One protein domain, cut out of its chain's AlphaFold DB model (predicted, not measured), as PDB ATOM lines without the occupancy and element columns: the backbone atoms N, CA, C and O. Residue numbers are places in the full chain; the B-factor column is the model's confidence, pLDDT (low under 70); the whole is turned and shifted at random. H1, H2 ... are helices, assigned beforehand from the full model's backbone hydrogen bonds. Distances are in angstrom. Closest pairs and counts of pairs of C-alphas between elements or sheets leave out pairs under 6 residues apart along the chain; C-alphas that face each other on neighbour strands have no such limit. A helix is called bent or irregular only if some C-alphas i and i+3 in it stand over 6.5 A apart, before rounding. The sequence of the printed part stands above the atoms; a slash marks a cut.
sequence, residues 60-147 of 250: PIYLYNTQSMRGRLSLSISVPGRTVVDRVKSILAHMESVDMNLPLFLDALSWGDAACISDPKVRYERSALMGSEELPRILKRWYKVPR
ATOM      1  N   PRO A  60      24.866 178.010  66.867       84.69
ATOM      2  CA  PRO A  60      24.050 177.440  67.928       84.69
ATOM      3  C   PRO A  60      24.661 176.177  68.550       84.69
ATOM      4  O   PRO A  60      25.143 175.285  67.851       84.69
ATOM      5  N   ILE A  61      24.576 176.057  69.880       87.69
ATOM      6  CA  ILE A  61      25.229 174.994  70.677       87.69
ATOM      7  C   ILE A  61      24.893 173.577  70.172       87.69
ATOM      8  O   ILE A  61      25.722 172.665  70.236       87.69
ATOM      9  N   TYR A  62      23.681 173.371  69.648       86.56
ATOM     10  CA  TYR A  62      23.263 172.077  69.107       86.56
ATOM     11  C   TYR A  62      24.078 171.633  67.880       86.56
ATOM     12  O   TYR A  62      24.298 170.431  67.702       86.56
ATOM     13  N   LEU A  63      24.583 172.572  67.068       87.62
ATOM     14  CA  LEU A  63      25.437 172.266  65.917       87.62
ATOM     15  C   LEU A  63      26.779 171.717  66.381       87.62
ATOM     16  O   LEU A  63      27.196 170.645  65.936       87.62
ATOM     17  N   TYR A  64      27.406 172.401  67.340       86.88
ATOM     18  CA  TYR A  64      28.676 171.974  67.918       86.88
ATOM     19  C   TYR A  64      28.574 170.570  68.532       86.88
ATOM     20  O   TYR A  64      29.402 169.694  68.266       86.88
ATOM     21  N   ASN A  65      27.513 170.320  69.307       88.81
ATOM     22  CA  ASN A  65      27.270 169.010  69.908       88.81
ATOM     23  C   ASN A  65      27.140 167.910  68.837       88.81
ATOM     24  O   ASN A  65      27.799 166.870  68.917       88.81
ATOM     25  N   THR A  66      26.348 168.165  67.795       89.31
ATOM     26  CA  THR A  66      26.125 167.213  66.697       89.31
ATOM     27  C   THR A  66      27.420 166.908  65.939       89.31
ATOM     28  O   THR A  66      27.739 165.739  65.700       89.31
ATOM     29  N   GLN A  67      28.229 167.926  65.635       87.25
ATOM     30  CA  GLN A  67      29.531 167.752  64.983       87.25
ATOM     31  C   GLN A  67      30.508 166.944  65.854       87.25
ATOM     32  O   GLN A  67      31.155 166.012  65.365       87.25
ATOM     33  N   SER A  68      30.554 167.217  67.161       88.62
ATOM     34  CA  SER A  68      31.360 166.450  68.118       88.62
ATOM     35  C   SER A  68      30.915 164.981  68.201       88.62
ATOM     36  O   SER A  68      31.733 164.054  68.144       88.62
ATOM     37  N   MET A  69      29.602 164.720  68.253       88.56
ATOM     38  CA  MET A  69      29.039 163.365  68.192       88.56
ATOM     39  C   MET A  69      29.430 162.643  66.897       88.56
ATOM     40  O   MET A  69      29.871 161.491  66.947       88.56
ATOM     41  N   ARG A  70      29.327 163.325  65.750       86.50
ATOM     42  CA  ARG A  70      29.703 162.801  64.431       86.50
ATOM     43  C   ARG A  70      31.184 162.405  64.387       86.50
ATOM     44  O   ARG A  70      31.493 161.312  63.914       86.50
ATOM     45  N   GLY A  71      32.078 163.233  64.934       85.56
ATOM     46  CA  GLY A  71      33.510 162.927  65.045       85.56
ATOM     47  C   GLY A  71      33.797 161.696  65.913       85.56
ATOM     48  O   GLY A  71      34.600 160.837  65.555       85.56
ATOM     49  N   ARG A  72      33.077 161.528  67.027       85.31
ATOM     50  CA  ARG A  72      33.202 160.317  67.862       85.31
ATOM     51  C   ARG A  72      32.699 159.063  67.143       85.31
ATOM     52  O   ARG A  72      33.287 157.992  67.297       85.31
ATOM     53  N   LEU A  73      31.630 159.184  66.354       84.75
ATOM     54  CA  LEU A  73      31.092 158.073  65.565       84.75
ATOM     55  C   LEU A  73      32.061 157.635  64.462       84.75
ATOM     56  O   LEU A  73      32.264 156.431  64.300       84.75
ATOM     57  N   SER A  74      32.700 158.571  63.753       80.50
ATOM     58  CA  SER A  74      33.689 158.230  62.722       80.50
ATOM     59  C   SER A  74      34.936 157.560  63.307       80.50
ATOM     60  O   SER A  74      35.438 156.599  62.728       80.50
ATOM     61  N   LEU A  75      35.389 157.985  64.489       78.06
ATOM     62  CA  LEU A  75      36.521 157.364  65.189       78.06
ATOM     63  C   LEU A  75      36.198 155.966  65.742       78.06
ATOM     64  O   LEU A  75      37.095 155.141  65.896       78.06
ATOM     65  N   SER A  76      34.924 155.668  66.018       69.06
ATOM     66  CA  SER A  76      34.496 154.383  66.596       69.06
ATOM     67  C   SER A  76      34.454 153.201  65.615       69.06
ATOM     68  O   SER A  76      34.188 152.075  66.032       69.06
ATOM     69  N   ILE A  77      34.751 153.430  64.331       65.00
ATOM     70  CA  ILE A  77      34.711 152.411  63.266       65.00
ATOM     71  C   ILE A  77      35.730 151.274  63.504       65.00
ATOM     72  O   ILE A  77      35.552 150.172  62.992       65.00
ATOM     73  N   SER A  78      36.764 151.505  64.315       64.12
ATOM     74  CA  SER A  78      37.853 150.557  64.580       64.12
ATOM     75  C   SER A  78      37.617 149.586  65.748       64.12
ATOM     76  O   SER A  78      38.432 148.683  65.940       64.12
ATOM     77  N   VAL A  79      36.532 149.723  66.526       69.69
ATOM     78  CA  VAL A  79      36.273 148.875  67.710       69.69
ATOM     79  C   VAL A  79      35.128 147.880  67.441       69.69
ATOM     80  O   VAL A  79      33.994 148.313  67.206       69.69
ATOM     81  N   PRO A  80      35.367 146.552  67.524       64.88
ATOM     82  CA  PRO A  80      34.319 145.537  67.384       64.88
ATOM     83  C   PRO A  80      33.190 145.743  68.406       64.88
ATOM     84  O   PRO A  80      33.452 145.956  69.588       64.88
ATOM     85  N   GLY A  81      31.930 145.707  67.958       64.69
ATOM     86  CA  GLY A  81      30.746 145.898  68.813       64.69
ATOM     87  C   GLY A  81      30.406 147.355  69.161       64.69
ATOM     88  O   GLY A  81      29.485 147.602  69.938       64.69
ATOM     89  N   ARG A  82      31.132 148.339  68.607       74.38
ATOM     90  CA  ARG A  82      30.814 149.778  68.725       74.38
ATOM     91  C   ARG A  82      30.561 150.440  67.376       74.38
ATOM     92  O   ARG A  82      30.661 151.665  67.267       74.38
ATOM     93  N   THR A  83      30.225 149.650  66.361       85.50
ATOM     94  CA  THR A  83      29.951 150.187  65.029       85.50
ATOM     95  C   THR A  83      28.683 151.044  65.044       85.50
ATOM     96  O   THR A  83      27.830 150.931  65.929       85.50
ATOM     97  N   VAL A  84      28.526 151.904  64.034       87.56
ATOM     98  CA  VAL A  84      27.299 152.702  63.864       87.56
ATOM     99  C   VAL A  84      26.066 151.796  63.773       87.56
ATOM    100  O   VAL A  84      25.025 152.122  64.336       87.56
ATOM    101  N   VAL A  85      26.190 150.632  63.127       89.06
ATOM    102  CA  VAL A  85      25.092 149.667  62.978       89.06
ATOM    103  C   VAL A  85      24.647 149.114  64.333       89.06
ATOM    104  O   VAL A  85      23.447 149.036  64.583       89.06
ATOM    105  N   ASP A  86      25.584 148.785  65.224       90.31
ATOM    106  CA  ASP A  86      25.263 148.253  66.557       90.31
ATOM    107  C   ASP A  86      24.521 149.292  67.409       90.31
ATOM    108  O   ASP A  86      23.538 148.973  68.079       90.31
ATOM    109  N   ARG A  87      24.934 150.564  67.322       89.81
ATOM    110  CA  ARG A  87      24.258 151.682  68.003       89.81
ATOM    111  C   ARG A  87      22.840 151.891  67.482       89.81
ATOM    112  O   ARG A  87      21.925 152.048  68.282       89.81
ATOM    113  N   VAL A  88      22.654 151.854  66.161       93.38
ATOM    114  CA  VAL A  88      21.325 151.976  65.544       93.38
ATOM    115  C   VAL A  88      20.421 150.823  65.980       93.38
ATOM    116  O   VAL A  88      19.293 151.071  66.389       93.38
ATOM    117  N   LYS A  89      20.914 149.578  65.970       94.50
ATOM    118  CA  LYS A  89      20.144 148.414  66.444       94.50
ATOM    119  C   LYS A  89      19.739 148.542  67.911       94.50
ATOM    120  O   LYS A  89      18.601 148.236  68.242       94.50
ATOM    121  N   SER A  90      20.648 149.015  68.763       94.06
ATOM    122  CA  SER A  90      20.364 149.245  70.183       94.06
ATOM    123  C   SER A  90      19.255 150.283  70.385       94.06
ATOM    124  O   SER A  90      18.322 150.047  71.147       94.06
ATOM    125  N   ILE A  91      19.295 151.392  69.636       95.50
ATOM    126  CA  ILE A  91      18.238 152.414  69.672       95.50
ATOM    127  C   ILE A  91      16.902 151.826  69.212       95.50
ATOM    128  O   ILE A  91      15.908 151.988  69.905       95.50
ATOM    129  N   LEU A  92      16.877 151.102  68.088       96.44
ATOM    130  CA  LEU A  92      15.640 150.501  67.574       96.44
ATOM    131  C   LEU A  92      15.028 149.495  68.560       96.44
ATOM    132  O   LEU A  92      13.820 149.522  68.770       96.44
ATOM    133  N   ALA A  93      15.853 148.669  69.209       96.62
ATOM    134  CA  ALA A  93      15.395 147.746  70.245       96.62
ATOM    135  C   ALA A  93      14.841 148.484  71.477       96.62
ATOM    136  O   ALA A  93      13.860 148.048  72.077       96.62
ATOM    137  N   HIS A  94      15.440 149.618  71.849       97.50
ATOM    138  CA  HIS A  94      14.910 150.438  72.934       97.50
ATOM    139  C   HIS A  94      13.560 151.068  72.574       97.50
ATOM    140  O   HIS A  94      12.660 151.068  73.408       97.50
ATOM    141  N   MET A  95      13.392 151.555  71.342       97.06
ATOM    142  CA  MET A  95      12.109 152.099  70.880       97.06
ATOM    143  C   MET A  95      11.007 151.037  70.957       97.06
ATOM    144  O   MET A  95       9.945 151.296  71.513       97.06
ATOM    145  N   GLU A  96      11.305 149.815  70.504       96.06
ATOM    146  CA  GLU A  96      10.382 148.681  70.609       96.06
ATOM    147  C   GLU A  96      10.021 148.363  72.070       96.06
ATOM    148  O   GLU A  96       8.864 148.096  72.367       96.06
ATOM    149  N   SER A  97      10.971 148.483  73.008       97.31
ATOM    150  CA  SER A  97      10.705 148.270  74.442       97.31
ATOM    151  C   SER A  97       9.792 149.315  75.098       97.31
ATOM    152  O   SER A  97       9.298 149.072  76.196       97.31
ATOM    153  N   VAL A  98       9.587 150.469  74.454       96.75
ATOM    154  CA  VAL A  98       8.695 151.545  74.922       96.75
ATOM    155  C   VAL A  98       7.473 151.713  74.010       96.75
ATOM    156  O   VAL A  98       6.876 152.786  73.976       96.75
ATOM    157  N   ASP A  99       7.129 150.668  73.248       95.38
ATOM    158  CA  ASP A  99       5.998 150.631  72.312       95.38
ATOM    159  C   ASP A  99       6.016 151.769  71.274       95.38
ATOM    160  O   ASP A  99       4.982 152.286  70.845       95.38
ATOM    161  N   MET A 100       7.214 152.159  70.831       95.25
ATOM    162  CA  MET A 100       7.418 153.220  69.849       95.25
ATOM    163  C   MET A 100       8.228 152.714  68.656       95.25
ATOM    164  O   MET A 100       9.143 151.905  68.781       95.25
ATOM    165  N   ASN A 101       7.924 153.208  67.457       95.31
ATOM    166  CA  ASN A 101       8.709 152.919  66.258       95.31
ATOM    167  C   ASN A 101       9.268 154.212  65.648       95.31
ATOM    168  O   ASN A 101       8.886 155.316  66.037       95.31
ATOM    169  N   LEU A 102      10.210 154.081  64.708       95.25
ATOM    170  CA  LEU A 102      10.913 155.233  64.139       95.25
ATOM    171  C   LEU A 102       9.974 156.291  63.520       95.25
ATOM    172  O   LEU A 102      10.181 157.466  63.818       95.25
ATOM    173  N   PRO A 103       8.955 155.933  62.711       95.00
ATOM    174  CA  PRO A 103       7.985 156.911  62.215       95.00
ATOM    175  C   PRO A 103       7.248 157.668  63.326       95.00
ATOM    176  O   PRO A 103       7.227 158.893  63.290       95.00
ATOM    177  N   LEU A 104       6.707 156.964  64.327       95.94
ATOM    178  CA  LEU A 104       5.959 157.587  65.428       95.94
ATOM    179  C   LEU A 104       6.847 158.495  66.284       95.94
ATOM    180  O   LEU A 104       6.427 159.570  66.696       95.94
ATOM    181  N   PHE A 105       8.096 158.092  66.508       96.06
ATOM    182  CA  PHE A 105       9.065 158.925  67.209       96.06
ATOM    183  C   PHE A 105       9.403 160.198  66.436       96.06
ATOM    184  O   PHE A 105       9.452 161.269  67.030       96.06
ATOM    185  N   LEU A 106       9.654 160.096  65.124       95.50
ATOM    186  CA  LEU A 106       9.955 161.273  64.310       95.50
ATOM    187  C   LEU A 106       8.759 162.228  64.255       95.50
ATOM    188  O   LEU A 106       8.975 163.432  64.330       95.50
ATOM    189  N   ASP A 107       7.534 161.711  64.177       95.19
ATOM    190  CA  ASP A 107       6.305 162.510  64.216       95.19
ATOM    191  C   ASP A 107       6.141 163.252  65.559       95.19
ATOM    192  O   ASP A 107       6.007 164.481  65.590       95.19
ATOM    193  N   ALA A 108       6.295 162.530  66.676       95.06
ATOM    194  CA  ALA A 108       6.218 163.085  68.029       95.06
ATOM    195  C   ALA A 108       7.331 164.109  68.328       95.06
ATOM    196  O   ALA A 108       7.063 165.173  68.885       95.06
ATOM    197  N   LEU A 109       8.577 163.816  67.929       95.56
ATOM    198  CA  LEU A 109       9.727 164.717  68.084       95.56
ATOM    199  C   LEU A 109       9.555 166.005  67.276       95.56
ATOM    200  O   LEU A 109      10.024 167.066  67.688       95.56
ATOM    201  N   SER A 110       8.926 165.894  66.109       92.81
ATOM    202  CA  SER A 110       8.711 167.004  65.197       92.81
ATOM    203  C   SER A 110       7.660 167.944  65.802       92.81
ATOM    204  O   SER A 110       8.021 168.954  66.404       92.81
ATOM    205  N   TRP A 111       6.363 167.666  65.689       93.62
ATOM    206  CA  TRP A 111       5.339 168.578  66.234       93.62
ATOM    207  C   TRP A 111       4.255 167.884  67.061       93.62
ATOM    208  O   TRP A 111       3.499 168.610  67.692       93.62
ATOM    209  N   GLY A 112       4.267 166.546  67.151       92.25
ATOM    210  CA  GLY A 112       3.589 165.719  68.158       92.25
ATOM    211  C   GLY A 112       2.334 166.294  68.821       92.25
ATOM    212  O   GLY A 112       1.419 166.788  68.165       92.25
ATOM    213  N   ASP A 113       2.281 166.191  70.149       94.25
ATOM    214  CA  ASP A 113       1.234 166.786  70.976       94.25
ATOM    215  C   ASP A 113       1.734 168.032  71.734       94.25
ATOM    216  O   ASP A 113       2.906 168.422  71.679       94.25
ATOM    217  N   ALA A 114       0.835 168.677  72.481       94.94
ATOM    218  CA  ALA A 114       1.171 169.861  73.269       94.94
ATOM    219  C   ALA A 114       2.282 169.598  74.308       94.94
ATOM    220  O   ALA A 114       3.086 170.493  74.586       94.94
ATOM    221  N   ALA A 115       2.363 168.377  74.852       95.62
ATOM    222  CA  ALA A 115       3.399 168.007  75.808       95.62
ATOM    223  C   ALA A 115       4.773 167.969  75.120       95.62
ATOM    224  O   ALA A 115       5.693 168.644  75.587       95.62
ATOM    225  N   CYS A 116       4.885 167.309  73.963       94.38
ATOM    226  CA  CYS A 116       6.089 167.298  73.127       94.38
ATOM    227  C   CYS A 116       6.518 168.707  72.693       94.38
ATOM    228  O   CYS A 116       7.709 169.019  72.686       94.38
ATOM    229  N   ILE A 117       5.568 169.587  72.356       94.69
ATOM    230  CA  ILE A 117       5.883 170.969  71.962       94.69
ATOM    231  C   ILE A 117       6.458 171.771  73.134       94.69
ATOM    232  O   ILE A 117       7.360 172.583  72.917       94.69
ATOM    233  N   SER A 118       5.933 171.571  74.344       94.81
ATOM    234  CA  SER A 118       6.328 172.331  75.535       94.81
ATOM    235  C   SER A 118       7.611 171.821  76.200       94.81
ATOM    236  O   SER A 118       8.339 172.625  76.788       94.81
ATOM    237  N   ASP A 119       7.919 170.526  76.070       97.44
ATOM    238  CA  ASP A 119       9.048 169.893  76.751       97.44
ATOM    239  C   ASP A 119      10.408 170.467  76.286       97.44
ATOM    240  O   ASP A 119      10.738 170.414  75.095       97.44
ATOM    241  N   PRO A 120      11.245 171.007  77.196       96.44
ATOM    242  CA  PRO A 120      12.517 171.628  76.824       96.44
ATOM    243  C   PRO A 120      13.500 170.680  76.130       96.44
ATOM    244  O   PRO A 120      14.273 171.121  75.274       96.44
ATOM    245  N   LYS A 121      13.490 169.388  76.480       95.94
ATOM    246  CA  LYS A 121      14.402 168.401  75.899       95.94
ATOM    247  C   LYS A 121      13.971 168.048  74.479       95.94
ATOM    248  O   LYS A 121      14.813 168.080  73.583       95.94
ATOM    249  N   VAL A 122      12.682 167.791  74.256       96.00
ATOM    250  CA  VAL A 122      12.116 167.545  72.917       96.00
ATOM    251  C   VAL A 122      12.339 168.760  72.018       96.00
ATOM    252  O   VAL A 122      12.838 168.616  70.902       96.00
ATOM    253  N   ARG A 123      12.084 169.972  72.526       94.94
ATOM    254  CA  ARG A 123      12.364 171.223  71.806       94.94
ATOM    255  C   ARG A 123      13.826 171.346  71.391       94.94
ATOM    256  O   ARG A 123      14.089 171.713  70.250       94.94
ATOM    257  N   TYR A 124      14.763 171.056  72.295       94.75
ATOM    258  CA  TYR A 124      16.193 171.112  71.986       94.75
ATOM    259  C   TYR A 124      16.567 170.126  70.875       94.75
ATOM    260  O   TYR A 124      17.213 170.524  69.908       94.75
ATOM    261  N   GLU A 125      16.143 168.864  70.981       95.44
ATOM    262  CA  GLU A 125      16.448 167.834  69.976       95.44
ATOM    263  C   GLU A 125      15.797 168.148  68.621       95.44
ATOM    264  O   GLU A 125      16.411 167.961  67.570       95.44
ATOM    265  N   ARG A 126      14.582 168.705  68.626       95.25
ATOM    266  CA  ARG A 126      13.924 169.201  67.416       95.25
ATOM    267  C   ARG A 126      14.709 170.327  66.760       95.25
ATOM    268  O   ARG A 126      14.966 170.258  65.562       95.25
ATOM    269  N   SER A 127      15.108 171.345  67.522       93.62
ATOM    270  CA  SER A 127      15.934 172.438  66.999       93.62
ATOM    271  C   SER A 127      17.274 171.922  66.475       93.62
ATOM    272  O   SER A 127      17.720 172.355  65.414       93.62
ATOM    273  N   ALA A 128      17.871 170.946  67.167       94.06
ATOM    274  CA  ALA A 128      19.079 170.274  66.713       94.06
ATOM    275  C   ALA A 128      18.864 169.597  65.357       94.06
ATOM    276  O   ALA A 128      19.671 169.796  64.455       94.06
ATOM    277  N   LEU A 129      17.763 168.858  65.177       93.81
ATOM    278  CA  LEU A 129      17.429 168.215  63.908       93.81
ATOM    279  C   LEU A 129      17.170 169.240  62.793       93.81
ATOM    280  O   LEU A 129      17.763 169.117  61.722       93.81
ATOM    281  N   MET A 130      16.324 170.246  63.034       93.25
ATOM    282  CA  MET A 130      15.926 171.231  62.016       93.25
ATOM    283  C   MET A 130      17.077 172.132  61.575       93.25
ATOM    284  O   MET A 130      17.188 172.449  60.395       93.25
ATOM    285  N   GLY A 131      17.950 172.516  62.508       90.75
ATOM    286  CA  GLY A 131      19.125 173.325  62.204       90.75
ATOM    287  C   GLY A 131      20.319 172.519  61.690       90.75
ATOM    288  O   GLY A 131      21.305 173.114  61.271       90.75
ATOM    289  N   SER A 132      20.277 171.183  61.742       92.19
ATOM    290  CA  SER A 132      21.427 170.344  61.389       92.19
ATOM    291  C   SER A 132      21.747 170.332  59.892       92.19
ATOM    292  O   SER A 132      20.868 170.286  59.031       92.19
ATOM    293  N   GLU A 133      23.035 170.201  59.568       91.19
ATOM    294  CA  GLU A 133      23.492 169.850  58.214       91.19
ATOM    295  C   GLU A 133      23.057 168.430  57.797       91.19
ATOM    296  O   GLU A 133      23.075 168.054  56.618       91.19
ATOM    297  N   GLU A 134      22.741 167.583  58.776       92.25
ATOM    298  CA  GLU A 134      22.300 166.209  58.601       92.25
ATOM    299  C   GLU A 134      20.960 166.136  57.881       92.25
ATOM    300  O   GLU A 134      20.830 165.310  56.972       92.25
ATOM    301  N   LEU A 135      19.986 166.963  58.264       93.94
ATOM    302  CA  LEU A 135      18.617 166.871  57.762       93.94
ATOM    303  C   LEU A 135      18.543 167.028  56.230       93.94
ATOM    304  O   LEU A 135      18.043 166.102  55.579       93.94
ATOM    305  N   PRO A 136      19.141 168.059  55.594       93.31
ATOM    306  CA  PRO A 136      19.189 168.146  54.132       93.31
ATOM    307  C   PRO A 136      19.852 166.924  53.479       93.31
ATOM    308  O   PRO A 136      19.405 166.420  52.443       93.31
ATOM    309  N   ARG A 137      20.912 166.385  54.098       91.50
ATOM    310  CA  ARG A 137      21.594 165.177  53.603       91.50
ATOM    311  C   ARG A 137      20.709 163.936  53.723       91.50
ATOM    312  O   ARG A 137      20.783 163.066  52.852       91.50
ATOM    313  N   ILE A 138      19.911 163.828  54.783       93.38
ATOM    314  CA  ILE A 138      18.936 162.751  54.993       93.38
ATOM    315  C   ILE A 138      17.857 162.823  53.911       93.38
ATOM    316  O   ILE A 138      17.699 161.845  53.178       93.38
ATOM    317  N   LEU A 139      17.223 163.985  53.720       93.56
ATOM    318  CA  LEU A 139      16.195 164.201  52.693       93.56
ATOM    319  C   LEU A 139      16.722 163.882  51.286       93.56
ATOM    320  O   LEU A 139      16.098 163.134  50.531       93.56
ATOM    321  N   LYS A 140      17.938 164.337  50.954       91.88
ATOM    322  CA  LYS A 140      18.591 164.022  49.671       91.88
ATOM    323  C   LYS A 140      18.811 162.520  49.478       91.88
ATOM    324  O   LYS A 140      18.647 162.014  48.365       91.88
ATOM    325  N   ARG A 141      19.183 161.790  50.536       91.50
ATOM    326  CA  ARG A 141      19.346 160.326  50.487       91.50
ATOM    327  C   ARG A 141      18.007 159.598  50.382       91.50
ATOM    328  O   ARG A 141      17.950 158.594  49.677       91.50
ATOM    329  N   TRP A 142      16.956 160.097  51.027       92.00
ATOM    330  CA  TRP A 142      15.600 159.554  50.906       92.00
ATOM    331  C   TRP A 142      15.021 159.753  49.503       92.00
ATOM    332  O   TRP A 142      14.442 158.815  48.956       92.00
ATOM    333  N   TYR A 143      15.253 160.919  48.893       90.44
ATOM    334  CA  TYR A 143      14.877 161.210  47.508       90.44
ATOM    335  C   TYR A 143      15.676 160.366  46.503       90.44
ATOM    336  O   TYR A 143      15.149 159.841  45.520       90.44
ATOM    337  N   LYS A 144      16.986 160.224  46.744       88.31
ATOM    338  CA  LYS A 144      17.935 159.611  45.812       88.31
ATOM    339  C   LYS A 144      18.820 158.583  46.531       88.31
ATOM    340  O   LYS A 144      20.002 158.827  46.767       88.31
ATOM    341  N   VAL A 145      18.281 157.384  46.768       84.69
ATOM    342  CA  VAL A 145      18.949 156.300  47.528       84.69
ATOM    343  C   VAL A 145      20.323 155.920  46.946       84.69
ATOM    344  O   VAL A 145      20.377 155.570  45.763       84.69
ATOM    345  N   PRO A 146      21.435 155.970  47.706       79.56
ATOM    346  CA  PRO A 146      22.770 155.624  47.206       79.56
ATOM    347  C   PRO A 146      22.824 154.256  46.507       79.56
ATOM    348  O   PRO A 146      22.150 153.314  46.920       79.56
ATOM    349  N   ARG A 147      23.621 154.133  45.436       70.19
ATOM    350  CA  ARG A 147      23.813 152.844  44.749       70.19
ATOM    351  C   ARG A 147      24.798 151.992  45.546       70.19
ATOM    352  O   ARG A 147      25.874 152.476  45.887       70.19
TER     353      ARG A 147
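Overview. This is residues 60 to 147 of the 250 residues of an uncharacterized protein of Dichomitus squalens (UniProt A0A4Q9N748). Four helices, H1, H2, H3 and H5, follow one another round a loose, hollow frame, with short H4 at the corner between H3 and H5. Residues 135 to 147, mostly H6, stick out from this frame as a free arm. The printed part has 88 residues with six named helices, H1 to H6 in chain order, and no named strand: all helix. It is only just loose, close to compact, with a radius of gyration of the C-alphas of 14.7 A, and spans 42 by 32 by 28 A.

Arrangement. Start at the longest helix, H1, residues 61 to 78. With residues 62 to 66 alone it touches the hub H5, residues 120 to 131, about perpendicular at 76 degrees; the closest C-alphas, of Tyr 62 and Ala 128, are 5.1 A apart. At residues 73 to 77 H1 only just touches H2, residues 84 to 97, with 3 pairs of C-alphas within 8 A, closest Leu 73 and Val 84 at 6.8 A; they run opposite ways at a steep tilt of 65 degrees. H3, residues 102 to 110, is close to H2 but not clearly touching, with the C-alphas of Leu 92 and Leu 102 closest at 7.5 A. H3 touches H5 about perpendicular at 80 degrees, closest C-alphas Ser 110 and Arg 126 at 6.1 A. H4, residues 114 to 118, only just touches H5, with 3 pairs within 8 A, and only at the corner, closest C-alphas Cys 116 and Val 122 at 6.0 A. H6, residues 134 to 143, is close to H5 but not clearly touching, closest C-alphas Leu 129 and Leu 135 at 6.4 A. In H2, H3, H4, H5 and H6 every O i to N i+4 pair is within hydrogen-bond range; in H1, 12 of 14 are.

Along the chain. Find C-alpha 61 at (25.229, 174.994, 70.677); from there H1 runs 28.2 A, only just irregular, with C-alphas 75 and 78 7.0 A apart. H2 measures 20.2 A and H5 16.1 A. H6 ends at C-alpha 143, (14.877, 161.210, 47.508).

Size, cuts and confidence. The C-alphas of Ser 78 and Ala 114 are farthest apart, 42.4 A. The printed part has no cut, and its five links between helices are tight. Look at residues 76 to 81 for pLDDT under 70; the mean of the printed part is 89.8.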